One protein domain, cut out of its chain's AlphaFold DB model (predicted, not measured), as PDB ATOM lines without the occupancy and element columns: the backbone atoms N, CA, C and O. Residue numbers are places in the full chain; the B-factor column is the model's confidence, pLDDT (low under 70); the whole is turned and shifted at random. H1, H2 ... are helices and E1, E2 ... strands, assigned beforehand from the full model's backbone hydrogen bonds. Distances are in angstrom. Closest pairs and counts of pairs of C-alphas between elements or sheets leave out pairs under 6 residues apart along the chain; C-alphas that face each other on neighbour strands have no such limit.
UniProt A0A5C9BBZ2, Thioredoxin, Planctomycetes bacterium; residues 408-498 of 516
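What this domain is: This is residues 408 to 498 of the 516 residues of the protein "Thioredoxin" of Planctomycetes bacterium (UniProt A0A5C9BBZ2). A twisted wall of four strands has two helices, H1 and H3, side by side over one face and running opposite ways, while the other face is bare. The third helix, H2, lies off the sheet at one end of the long axis; the loops of residues 414 to 424 and 447 to 452 lie at the other end. The printed part has 91 residues, with three named helices and four named strands in the order E1, H1, E2, E3, H2, H3, E4; the mixed sheet runs E2, E1, E3, E4, and the class is mixed, helices and strands. The whole is compact, with a radius of gyration of the C-alphas of 13.5 A, and only just a rod, spanning 42 by 21 by 20 A.

How they stand to each other: E1, residues 408 to 413, is an inner strand of the sheet, between the edge strand E2, residues 440 to 446, and the inner strand E3, residues 453 to 459. E1 and E2 are parallel at 28 degrees, with N 411 and O 443 within hydrogen-bond range at 2.8 A. E1 and E3 are antiparallel at 163 degrees, with N 410 and O 457 at 2.8 A. E3 is parallel to the edge strand E4, residues 494 to 497, at 26 degrees, with N 495 and O 456 at 2.9 A. The sheet is only just strongly twisted, its C-alphas lying up to 4.4 A off the best plane. H1, residues 425 to 435, is on the sheet at a height of 9.7 A, over E1 and along the strands, at 3 degrees to E1 on the local plane; it is only just not over E3, on which 2 of its C-alphas fall. H3, residues 477 to 488, is on the same face, also at a height of 9.7 A, over E3 and along it at 1 degrees on the local plane; it is only just not over E1, on which 2 of its C-alphas fall. The helices H1 and H3 on one face make two layers with the sheet. H3 touches H1 with residues 482 to 486 alone, at a shallow tilt of 8 degrees, opposite ways; the closest C-alphas, of Leu 430 and Ala 485, are 6.5 A apart. E1, H1, E2 and E3, H2, H3, E4 are strand-helix-strand units, parallel neighbour strands joined through helices, each with a right-handed crossover. H2, residues 464 to 472, is not on the sheet; it is close to H3 but not clearly touching, the closest C-alphas, of Cys 465 and Arg 479, being 6.2 A apart. In H1, H2 and H3 every O i to N i+4 pair is within hydrogen-bond range.

Where its parts are: E1 begins at C-alpha 408, (494.440, 450.307, 398.601), and is 15.7 A long. H1 measures 15.4 A, E2 19.8 A, E3 17.0 A, H2 12.2 A and H3 16.2 A, from first to last C-alpha. E4, 9.9 A long, ends at C-alpha 497, (501.456, 455.404, 402.960).

The domain as a whole: The C-alphas farthest apart, of Lys 449 and Gln 471, are 42.9 A apart. The printed part has no cut, and the link from E1 to H1, 11 residues, is long. The mean pLDDT of the printed part is 74.5; 25 residues are under 70, among them residues 414 to 426 and 446 to 452.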
ATOM      1  N   VAL A 408     495.752 449.823 398.160       83.00
ATOM      2  CA  VAL A 408     494.440 450.307 398.601       83.00
ATOM      3  C   VAL A 408     494.414 451.824 398.549       83.00
ATOM      4  O   VAL A 408     495.242 452.477 399.170       83.00
ATOM      5  N   ILE A 409     493.454 452.395 397.833       84.31
ATOM      6  CA  ILE A 409     493.249 453.838 397.741       84.31
ATOM      7  C   ILE A 409     492.006 454.192 398.544       84.31
ATOM      8  O   ILE A 409     490.888 453.898 398.127       84.31
ATOM      9  N   ASP A 410     492.188 454.842 399.684       80.38
ATOM     10  CA  ASP A 410     491.089 455.390 400.467       80.38
ATOM     11  C   ASP A 410     490.780 456.812 399.962       80.38
ATOM     12  O   ASP A 410     491.562 457.745 400.160       80.38
ATOM     13  N   LEU A 411     489.639 456.970 399.290       82.69
ATOM     14  CA  LEU A 411     489.105 458.247 398.818       82.69
ATOM     15  C   LEU A 411     488.224 458.859 399.907       82.69
ATOM     16  O   LEU A 411     487.197 458.295 400.292       82.69
ATOM     17  N   TYR A 412     488.623 460.026 400.400       75.00
ATOM     18  CA  TYR A 412     487.912 460.750 401.444       75.00
ATOM     19  C   TYR A 412     486.993 461.780 400.802       75.00
ATOM     20  O   TYR A 412     487.456 462.707 400.138       75.00
ATOM     21  N   GLY A 413     485.687 461.603 400.982       74.94
ATOM     22  CA  GLY A 413     484.665 462.465 400.398       74.94
ATOM     23  C   GLY A 413     483.617 462.888 401.415       74.94
ATOM     24  O   GLY A 413     483.443 462.251 402.455       74.94
ATOM     25  N   GLY A 414     482.918 463.981 401.120       68.75
ATOM     26  CA  GLY A 414     481.795 464.411 401.948       68.75
ATOM     27  C   GLY A 414     480.609 463.432 401.901       68.75
ATOM     28  O   GLY A 414     480.488 462.608 400.996       68.75
ATOM     29  N   SER A 415     479.694 463.536 402.861       63.31
ATOM     30  CA  SER A 415     478.556 462.631 403.070       63.31
ATOM     31  C   SER A 415     477.573 462.556 401.896       63.31
ATOM     32  O   SER A 415     476.798 461.608 401.792       63.31
ATOM     33  N   GLN A 416     477.619 463.519 400.972       63.66
ATOM     34  CA  GLN A 416     476.804 463.527 399.754       63.66
ATOM     35  C   GLN A 416     477.491 462.812 398.578       63.66
ATOM     36  O   GLN A 416     476.859 462.579 397.546       63.66
ATOM     37  N   VAL A 417     478.760 462.415 398.730       64.00
ATOM     38  CA  VAL A 417     479.511 461.632 397.736       64.00
ATOM     39  C   VAL A 417     479.015 460.184 397.702       64.00
ATOM     40  O   VAL A 417     478.754 459.662 396.621       64.00
ATOM     41  N   LEU A 418     478.806 459.550 398.864       57.31
ATOM     42  CA  LEU A 418     478.405 458.136 398.963       57.31
ATOM     43  C   LEU A 418     477.032 457.832 398.315       57.31
ATOM     44  O   LEU A 418     476.964 456.904 397.509       57.31
ATOM     45  N   PRO A 419     475.956 458.621 398.535       53.56
ATOM     46  CA  PRO A 419     474.676 458.432 397.836       53.56
ATOM     47  C   PRO A 419     474.727 458.813 396.343       53.56
ATOM     48  O   PRO A 419     473.825 458.469 395.575       53.56
ATOM     49  N   GLY A 420     475.754 459.569 395.934       52.34
ATOM     50  CA  GLY A 420     475.920 460.156 394.603       52.34
ATOM     51  C   GLY A 420     476.960 459.466 393.714       52.34
ATOM     52  O   GLY A 420     477.133 459.895 392.573       52.34
ATOM     53  N   LEU A 421     477.621 458.399 394.182       54.69
ATOM     54  CA  LEU A 421     478.723 457.731 393.473       54.69
ATOM     55  C   LEU A 421     478.341 457.243 392.061       54.69
ATOM     56  O   LEU A 421     479.179 457.213 391.164       54.69
ATOM     57  N   GLY A 422     477.064 456.902 391.851       50.19
ATOM     58  CA  GLY A 422     476.508 456.541 390.541       50.19
ATOM     59  C   GLY A 422     475.921 457.710 389.738       50.19
ATOM     60  O   GLY A 422     475.642 457.551 388.554       50.19
ATOM     61  N   LYS A 423     475.721 458.880 390.357       52.34
ATOM     62  CA  LYS A 423     475.073 460.056 389.745       52.34
ATOM     63  C   LYS A 423     476.066 461.129 389.306       52.34
ATOM     64  O   LYS A 423     475.751 461.893 388.398       52.34
ATOM     65  N   ASN A 424     477.252 461.193 389.917       58.56
ATOM     66  CA  ASN A 424     478.313 462.092 389.480       58.56
ATOM     67  C   ASN A 424     479.244 461.370 388.478       58.56
ATOM     68  O   ASN A 424     480.004 460.484 388.883       58.56
ATOM     69  N   PRO A 425     479.219 461.739 387.183       61.41
ATOM     70  CA  PRO A 425     479.994 461.060 386.146       61.41
ATOM     71  C   PRO A 425     481.514 461.221 386.302       61.41
ATOM     72  O   PRO A 425     482.261 460.466 385.682       61.41
ATOM     73  N   GLY A 426     481.991 462.182 387.104       67.12
ATOM     74  CA  GLY A 426     483.417 462.347 387.400       67.12
ATOM     75  C   GLY A 426     483.944 461.276 388.356       67.12
ATOM     76  O   GLY A 426     484.974 460.659 388.091       67.12
ATOM     77  N   TYR A 427     483.207 460.991 389.434       72.62
ATOM     78  CA  TYR A 427     483.644 460.028 390.451       72.62
ATOM     79  C   TYR A 427     483.485 458.581 390.006       72.62
ATOM     80  O   TYR A 427     484.367 457.769 390.276       72.62
ATOM     81  N   SER A 428     482.429 458.258 389.257       69.94
ATOM     82  CA  SER A 428     482.291 456.923 388.669       69.94
ATOM     83  C   SER A 428     483.433 456.615 387.694       69.94
ATOM     84  O   SER A 428     484.009 455.530 387.757       69.94
ATOM     85  N   LYS A 429     483.845 457.588 386.866       76.88
ATOM     86  CA  LYS A 429     485.015 457.468 385.977       76.88
ATOM     87  C   LYS A 429     486.336 457.354 386.730       76.88
ATOM     88  O   LYS A 429     487.194 456.587 386.298       76.88
ATOM     89  N   LEU A 430     486.506 458.076 387.839       81.75
ATOM     90  CA  LEU A 430     487.689 457.955 388.694       81.75
ATOM     91  C   LEU A 430     487.795 456.541 389.279       81.75
ATOM     92  O   LEU A 430     488.826 455.891 389.143       81.75
ATOM     93  N   VAL A 431     486.713 456.046 389.881       79.88
ATOM     94  CA  VAL A 431     486.662 454.712 390.499       79.88
ATOM     95  C   VAL A 431     486.877 453.614 389.464       79.88
ATOM     96  O   VAL A 431     487.613 452.667 389.721       79.88
ATOM     97  N   GLN A 432     486.282 453.752 388.278       79.25
ATOM     98  CA  GLN A 432     486.515 452.827 387.168       79.25
ATOM     99  C   GLN A 432     487.974 452.858 386.702       79.25
ATOM    100  O   GLN A 432     488.577 451.800 386.558       79.25
ATOM    101  N   SER A 433     488.558 454.047 386.523       81.88
ATOM    102  CA  SER A 433     489.963 454.199 386.114       81.88
ATOM    103  C   SER A 433     490.929 453.600 387.135       81.88
ATOM    104  O   SER A 433     491.881 452.929 386.752       81.88
ATOM    105  N   LEU A 434     490.674 453.797 388.432       84.19
ATOM    106  CA  LEU A 434     491.523 453.270 389.500       84.19
ATOM    107  C   LEU A 434     491.361 451.755 389.680       84.19
ATOM    108  O   LEU A 434     492.363 451.060 389.805       84.19
ATOM    109  N   ASN A 435     490.138 451.221 389.633       81.00
ATOM    110  CA  ASN A 435     489.910 449.773 389.745       81.00
ATOM    111  C   ASN A 435     490.292 449.000 388.469       81.00
ATOM    112  O   ASN A 435     490.457 447.783 388.523       81.00
ATOM    113  N   ALA A 436     490.464 449.680 387.330       84.94
ATOM    114  CA  ALA A 436     491.041 449.083 386.127       84.94
ATOM    115  C   ALA A 436     492.548 448.796 386.274       84.94
ATOM    116  O   ALA A 436     493.095 447.982 385.526       84.94
ATOM    117  N   LEU A 437     493.229 449.427 387.238       86.06
ATOM    118  CA  LEU A 437     494.639 449.171 387.514       86.06
ATOM    119  C   LEU A 437     494.802 447.844 388.267       86.06
ATOM    120  O   LEU A 437     494.211 447.605 389.321       86.06
ATOM    121  N   LYS A 438     495.644 446.956 387.727       83.69
ATOM    122  CA  LYS A 438     495.838 445.609 388.274       83.69
ATOM    123  C   LYS A 438     496.425 445.660 389.689       83.69
ATOM    124  O   LYS A 438     497.575 446.062 389.885       83.69
ATOM    125  N   GLY A 439     495.658 445.141 390.647       82.56
ATOM    126  CA  GLY A 439     496.049 445.092 392.057       82.56
ATOM    127  C   GLY A 439     495.755 446.382 392.819       82.56
ATOM    128  O   GLY A 439     496.303 446.557 393.896       82.56
ATOM    129  N   VAL A 440     494.915 447.274 392.287       85.62
ATOM    130  CA  VAL A 440     494.442 448.471 392.993       85.62
ATOM    131  C   VAL A 440     493.007 448.258 393.463       85.62
ATOM    132  O   VAL A 440     492.199 447.616 392.793       85.62
ATOM    133  N   THR A 441     492.670 448.776 394.637       83.81
ATOM    134  CA  THR A 441     491.293 448.785 395.138       83.81
ATOM    135  C   THR A 441     490.977 450.100 395.796       83.81
ATOM    136  O   THR A 441     491.727 450.575 396.641       83.81
ATOM    137  N   THR A 442     489.854 450.683 395.405       83.62
ATOM    138  CA  THR A 442     489.391 451.957 395.942       83.62
ATOM    139  C   THR A 442     488.344 451.750 397.023       83.62
ATOM    140  O   THR A 442     487.305 451.143 396.756       83.62
ATOM    141  N   ASN A 443     488.556 452.338 398.193       79.69
ATOM    142  CA  ASN A 443     487.534 452.465 399.223       79.69
ATOM    143  C   ASN A 443     487.075 453.913 399.326       79.69
ATOM    144  O   ASN A 443     487.838 454.839 399.057       79.69
ATOM    145  N   PHE A 444     485.851 454.103 399.800       76.69
ATOM    146  CA  PHE A 444     485.340 455.419 400.149       76.69
ATOM    147  C   PHE A 444     485.238 455.566 401.654       76.69
ATOM    148  O   PHE A 444     484.740 454.676 402.346       76.69
ATOM    149  N   ARG A 445     485.696 456.709 402.154       72.12
ATOM    150  CA  ARG A 445     485.556 457.093 403.552       72.12
ATOM    151  C   ARG A 445     484.867 458.442 403.640       72.12
ATOM    152  O   ARG A 445     485.208 459.379 402.922       72.12
ATOM    153  N   GLU A 446     483.896 458.522 404.534       68.69
ATOM    154  CA  GLU A 446     483.205 459.769 404.825       68.69
ATOM    155  C   GLU A 446     484.119 460.680 405.656       68.69
ATOM    156  O   GLU A 446     484.666 460.265 406.680       68.69
ATOM    157  N   ALA A 447     484.318 461.911 405.187       63.72
ATOM    158  CA  ALA A 447     485.258 462.874 405.768       63.72
ATOM    159  C   ALA A 447     484.595 464.164 406.279       63.72
ATOM    160  O   ALA A 447     485.291 465.073 406.722       63.72
ATOM    161  N   GLY A 448     483.263 464.254 406.229       58.00
ATOM    162  CA  GLY A 448     482.497 465.447 406.605       58.00
ATOM    163  C   GLY A 448     481.233 465.593 405.760       58.00
ATOM    164  O   GLY A 448     480.887 464.685 405.012       58.00
ATOM    165  N   LYS A 449     480.536 466.730 405.841       51.78
ATOM    166  CA  LYS A 449     479.426 467.049 404.923       51.78
ATOM    167  C   LYS A 449     479.994 467.647 403.634       51.78
ATOM    168  O   LYS A 449     480.900 468.459 403.700       51.78
ATOM    169  N   GLY A 450     479.478 467.264 402.467       58.47
ATOM    170  CA  GLY A 450     479.929 467.830 401.186       58.47
ATOM    171  C   GLY A 450     479.772 466.876 400.003       58.47
ATOM    172  O   GLY A 450     479.468 465.697 400.194       58.47
ATOM    173  N   ALA A 451     479.975 467.389 398.788       62.12
ATOM    174  CA  ALA A 451     479.777 466.662 397.526       62.12
ATOM    175  C   ALA A 451     481.083 466.389 396.748       62.12
ATOM    176  O   ALA A 451     481.032 465.979 395.584       62.12
ATOM    177  N   VAL A 452     482.247 466.616 397.371       69.50
ATOM    178  CA  VAL A 452     483.561 466.516 396.719       69.50
ATOM    179  C   VAL A 452     484.470 465.492 397.401       69.50
ATOM    180  O   VAL A 452     484.379 465.293 398.616       69.50
ATOM    181  N   ILE A 453     485.322 464.822 396.613       73.81
ATOM    182  CA  ILE A 453     486.452 464.035 397.128       73.81
ATOM    183  C   ILE A 453     487.590 465.005 397.434       73.81
ATOM    184  O   ILE A 453     488.140 465.631 396.536       73.81
ATOM    185  N   VAL A 454     487.930 465.127 398.710       64.69
ATOM    186  CA  VAL A 454     488.879 466.127 399.212       64.69
ATOM    187  C   VAL A 454     490.313 465.607 399.273       64.69
ATOM    188  O   VAL A 454     491.252 466.397 399.279       64.69
ATOM    189  N   MET A 455     490.498 464.286 399.342       74.81
ATOM    190  CA  MET A 455     491.816 463.676 399.512       74.81
ATOM    191  C   MET A 455     491.811 462.204 399.105       74.81
ATOM    192  O   MET A 455     490.801 461.509 399.257       74.81
ATOM    193  N   ALA A 456     492.964 461.716 398.653       81.38
ATOM    194  CA  ALA A 456     493.216 460.297 398.441       81.38
ATOM    195  C   ALA A 456     494.435 459.841 399.252       81.38
ATOM    196  O   ALA A 456     495.506 460.443 399.165       81.38
ATOM    197  N   ILE A 457     494.279 458.761 400.021       77.25
ATOM    198  CA  ILE A 457     495.399 458.071 400.674       77.25
ATOM    199  C   ILE A 457     495.645 456.761 399.934       77.25
ATOM    200  O   ILE A 457     494.794 455.876 399.934       77.25
ATOM    201  N   VAL A 458     496.816 456.634 399.326       83.44
ATOM    202  CA  VAL A 458     497.283 455.442 398.622       83.44
ATOM    203  C   VAL A 458     498.152 454.627 399.574       83.44
ATOM    204  O   VAL A 458     499.223 455.070 399.973       83.44
ATOM    205  N   ARG A 459     497.696 453.434 399.946       81.88
ATOM    206  CA  ARG A 459     498.413 452.486 400.802       81.88
ATOM    207  C   ARG A 459     499.053 451.415 399.932       81.88
ATOM    208  O   ARG A 459     498.339 450.664 399.267       81.88
ATOM    209  N   ASP A 460     500.378 451.327 399.967       82.31
ATOM    210  CA  ASP A 460     501.154 450.279 399.292       82.31
ATOM    211  C   ASP A 460     501.888 449.428 400.344       82.31
ATOM    212  O   ASP A 460     503.084 449.619 400.576       82.31
ATOM    213  N   PRO A 461     501.182 448.498 401.020       74.38
ATOM    214  CA  PRO A 461     501.751 447.712 402.121       74.38
ATOM    215  C   PRO A 461     502.905 446.811 401.662       74.38
ATOM    216  O   PRO A 461     503.796 446.475 402.436       74.38
ATOM    217  N   SER A 462     502.903 446.436 400.385       76.50
ATOM    218  CA  SER A 462     503.929 445.601 399.765       76.50
ATOM    219  C   SER A 462     505.161 446.389 399.312       76.50
ATOM    220  O   SER A 462     506.151 445.788 398.885       76.50
ATOM    221  N   GLN A 463     505.096 447.725 399.362       81.62
ATOM    222  CA  GLN A 463     506.062 448.636 398.745       81.62
ATOM    223  C   GLN A 463     506.336 448.289 397.273       81.62
ATOM    224  O   GLN A 463     507.454 448.460 396.774       81.62
ATOM    225  N   ARG A 464     505.333 447.773 396.554       81.56
ATOM    226  CA  ARG A 464     505.464 447.320 395.167       81.56
ATOM    227  C   ARG A 464     505.969 448.436 394.263       81.56
ATOM    228  O   ARG A 464     506.907 448.200 393.503       81.56
ATOM    229  N   CYS A 465     505.428 449.644 394.395       82.19
ATOM    230  CA  CYS A 465     505.846 450.787 393.587       82.19
ATOM    231  C   CYS A 465     507.313 451.166 393.849       82.19
ATOM    232  O   CYS A 465     508.024 451.555 392.923       82.19
ATOM    233  N   GLN A 466     507.797 451.019 395.087       79.44
ATOM    234  CA  GLN A 466     509.210 451.241 395.402       79.44
ATOM    235  C   GLN A 466     510.106 450.113 394.879       79.44
ATOM    236  O   GLN A 466     511.211 450.385 394.408       79.44
ATOM    237  N   ARG A 467     509.663 448.850 394.962       79.50
ATOM    238  CA  ARG A 467     510.413 447.697 394.435       79.50
ATOM    239  C   ARG A 467     510.578 447.795 392.923       79.50
ATOM    240  O   ARG A 467     511.699 447.661 392.441       79.50
ATOM    241  N   GLU A 468     509.495 448.094 392.207       81.50
ATOM    242  CA  GLU A 468     509.518 448.338 390.761       81.50
ATOM    243  C   GLU A 468     510.473 449.492 390.433       81.50
ATOM    244  O   GLU A 468     511.353 449.328 389.593       81.50
ATOM    245  N   ALA A 469     510.399 450.604 391.174       79.94
ATOM    246  CA  ALA A 469     511.266 451.750 390.923       79.94
ATOM    247  C   ALA A 469     512.759 451.480 391.171       79.94
ATOM    248  O   ALA A 469     513.621 451.986 390.453       79.94
ATOM    249  N   ARG A 470     513.090 450.645 392.164       80.50
ATOM    250  CA  ARG A 470     514.474 450.200 392.405       80.50
ATOM    251  C   ARG A 470     514.984 449.276 391.300       80.50
ATOM    252  O   ARG A 470     516.173 449.317 390.997       80.50
ATOM    253  N   GLN A 471     514.115 448.450 390.721       80.31
ATOM    254  CA  GLN A 471     514.476 447.514 389.655       80.31
ATOM    255  C   GLN A 471     514.665 448.212 388.307       80.31
ATOM    256  O   GLN A 471     515.599 447.884 387.580       80.31
ATOM    257  N   THR A 472     513.805 449.175 387.976       80.62
ATOM    258  CA  THR A 472     513.833 449.876 386.683       80.62
ATOM    259  C   THR A 472     514.655 451.161 386.707       80.62
ATOM    260  O   THR A 472     514.892 451.741 385.652       80.62
ATOM    261  N   GLN A 473     515.075 451.622 387.894       77.38
ATOM    262  CA  GLN A 473     515.670 452.949 388.118       77.38
ATOM    263  C   GLN A 473     514.785 454.113 387.621       77.38
ATOM    264  O   GLN A 473     515.274 455.220 387.401       77.38
ATOM    265  N   ALA A 474     513.481 453.878 387.470       75.19
ATOM    266  CA  ALA A 474     512.483 454.845 387.021       75.19
ATOM    267  C   ALA A 474     511.254 454.792 387.938       75.19
ATOM    268  O   ALA A 474     511.056 453.823 388.660       75.19
ATOM    269  N   GLU A 475     510.412 455.825 387.953       80.06
ATOM    270  CA  GLU A 475     509.185 455.787 388.757       80.06
ATOM    271  C   GLU A 475     508.247 454.666 388.269       80.06
ATOM    272  O   GLU A 475     508.118 454.437 387.068       80.06
ATOM    273  N   SER A 476     507.609 453.943 389.199       85.06
ATOM    274  CA  SER A 476     506.686 452.854 388.856       85.06
ATOM    275  C   SER A 476     505.553 453.367 387.963       85.06
ATOM    276  O   SER A 476     504.864 454.330 388.308       85.06
ATOM    277  N   GLU A 477     505.309 452.680 386.846       83.31
ATOM    278  CA  GLU A 477     504.196 452.976 385.938       83.31
ATOM    279  C   GLU A 477     502.848 452.962 386.671       83.31
ATOM    280  O   GLU A 477     501.962 453.765 386.374       83.31
ATOM    281  N   LEU A 478     502.711 452.104 387.689       83.56
ATOM    282  CA  LEU A 478     501.518 452.026 388.526       83.56
ATOM    283  C   LEU A 478     501.339 453.291 389.376       83.56
ATOM    284  O   LEU A 478     500.235 453.830 389.456       83.56
ATOM    285  N   ARG A 479     502.424 453.805 389.966       84.75
ATOM    286  CA  ARG A 479     502.424 455.068 390.722       84.75
ATOM    287  C   ARG A 479     502.071 456.258 389.830       84.75
ATOM    288  O   ARG A 479     501.234 457.077 390.217       84.75
ATOM    289  N   ILE A 480     502.637 456.311 388.625       82.81
ATOM    290  CA  ILE A 480     502.333 457.340 387.619       82.81
ATOM    291  C   ILE A 480     500.852 457.282 387.222       82.81
ATOM    292  O   ILE A 480     500.183 458.318 387.192       82.81
ATOM    293  N   ALA A 481     500.318 456.087 386.959       84.00
ATOM    294  CA  ALA A 481     498.923 455.899 386.570       84.00
ATOM    295  C   ALA A 481     497.942 456.305 387.684       84.00
ATOM    296  O   ALA A 481     496.962 456.998 387.409       84.00
ATOM    297  N   ILE A 482     498.228 455.939 388.941       85.31
ATOM    298  CA  ILE A 482     497.409 456.326 390.102       85.31
ATOM    299  C   ILE A 482     497.397 457.849 390.269       85.31
ATOM    300  O   ILE A 482     496.325 458.449 390.339       85.31
ATOM    301  N   ASN A 483     498.571 458.488 390.274       84.38
ATOM    302  CA  ASN A 483     498.671 459.941 390.430       84.38
ATOM    303  C   ASN A 483     497.986 460.682 389.270       84.38
ATOM    304  O   ASN A 483     497.272 461.655 389.502       84.38
ATOM    305  N   SER A 484     498.134 460.188 388.038       82.94
ATOM    306  CA  SER A 484     497.481 460.768 386.857       82.94
ATOM    307  C   SER A 484     495.956 460.677 386.943       82.94
ATOM    308  O   SER A 484     495.265 461.646 386.627       82.94
ATOM    309  N   ALA A 485     495.416 459.546 387.410       81.88
ATOM    310  CA  ALA A 485     493.977 459.364 387.590       81.88
ATOM    311  C   ALA A 485     493.408 460.282 388.688       81.88
ATOM    312  O   ALA A 485     492.368 460.909 388.488       81.88
ATOM    313  N   LEU A 486     494.106 460.407 389.823       82.75
ATOM    314  CA  LEU A 486     493.710 461.291 390.927       82.75
ATOM    315  C   LEU A 486     493.773 462.773 390.524       82.75
ATOM    316  O   LEU A 486     492.838 463.531 390.785       82.75
ATOM    317  N   GLN A 487     494.827 463.173 389.808       80.00
ATOM    318  CA  GLN A 487     494.995 464.538 389.315       80.00
ATOM    319  C   GLN A 487     493.948 464.905 388.254       80.00
ATOM    320  O   GLN A 487     493.410 466.012 388.283       80.00
ATOM    321  N   ALA A 488     493.605 463.980 387.349       78.38
ATOM    322  CA  ALA A 488     492.542 464.184 386.362       78.38
ATOM    323  C   ALA A 488     491.158 464.388 387.009       78.38
ATOM    324  O   ALA A 488     490.294 465.035 386.418       78.38
ATOM    325  N   ALA A 489     490.959 463.876 388.227       72.06
ATOM    326  CA  ALA A 489     489.757 464.095 389.025       72.06
ATOM    327  C   ALA A 489     489.817 465.346 389.924       72.06
ATOM    328  O   ALA A 489     488.893 465.570 390.702       72.06
ATOM    329  N   GLY A 490     490.874 466.161 389.827       72.31
ATOM    330  CA  GLY A 490     491.027 467.389 390.615       72.31
ATOM    331  C   GLY A 490     491.429 467.160 392.075       72.31
ATOM    332  O   GLY A 490     491.301 468.071 392.888       72.31
ATOM    333  N   ILE A 491     491.915 465.965 392.428       75.88
ATOM    334  CA  ILE A 491     492.344 465.649 393.794       75.88
ATOM    335  C   ILE A 491     493.785 466.146 393.975       75.88
ATOM    336  O   ILE A 491     494.743 465.478 393.588       75.88
ATOM    337  N   GLU A 492     493.942 467.340 394.549       54.34
ATOM    338  CA  GLU A 492     495.259 467.974 394.745       54.34
ATOM    339  C   GLU A 492     496.070 467.353 395.901       54.34
ATOM    340  O   GLU A 492     497.297 467.449 395.915       54.34
ATOM    341  N   ALA A 493     495.409 466.688 396.857       55.53
ATOM    342  CA  ALA A 493     496.044 466.068 398.021       55.53
ATOM    343  C   ALA A 493     496.083 464.536 397.882       55.53
ATOM    344  O   ALA A 493     495.099 463.844 398.159       55.53
ATOM    345  N   THR A 494     497.239 464.013 397.463       71.38
ATOM    346  CA  THR A 494     497.515 462.570 397.407       71.38
ATOM    347  C   THR A 494     498.614 462.213 398.404       71.38
ATOM    348  O   THR A 494     499.734 462.714 398.298       71.38
ATOM    349  N   GLN A 495     498.305 461.341 399.364       73.19
ATOM    350  CA  GLN A 495     499.270 460.821 400.334       73.19
ATOM    351  C   GLN A 495     499.628 459.377 399.982       73.19
ATOM    352  O   GLN A 495     498.734 458.564 399.777       73.19
ATOM    353  N   TRP A 496     500.919 459.046 399.954       77.12
ATOM    354  CA  TRP A 496     501.393 457.664 399.864       77.12
ATOM    355  C   TRP A 496     501.784 457.173 401.260       77.12
ATOM    356  O   TRP A 496     502.634 457.778 401.914       77.12
ATOM    357  N   ASP A 497     501.141 456.103 401.719       73.06
ATOM    358  CA  ASP A 497     501.456 455.404 402.960       73.06
ATOM    359  C   ASP A 497     502.187 454.098 402.623       73.06
ATOM    360  O   ASP A 497     501.603 453.128 402.131       73.06
ATOM    361  N   GLU A 498     503.502 454.127 402.822       61.62
ATOM    362  CA  GLU A 498     504.442 453.078 402.413       61.62
ATOM    363  C   GLU A 498     504.898 452.215 403.613       61.62
ATOM    364  O   GLU A 498     505.734 451.325 403.449       61.62
TER     365      GLU A 498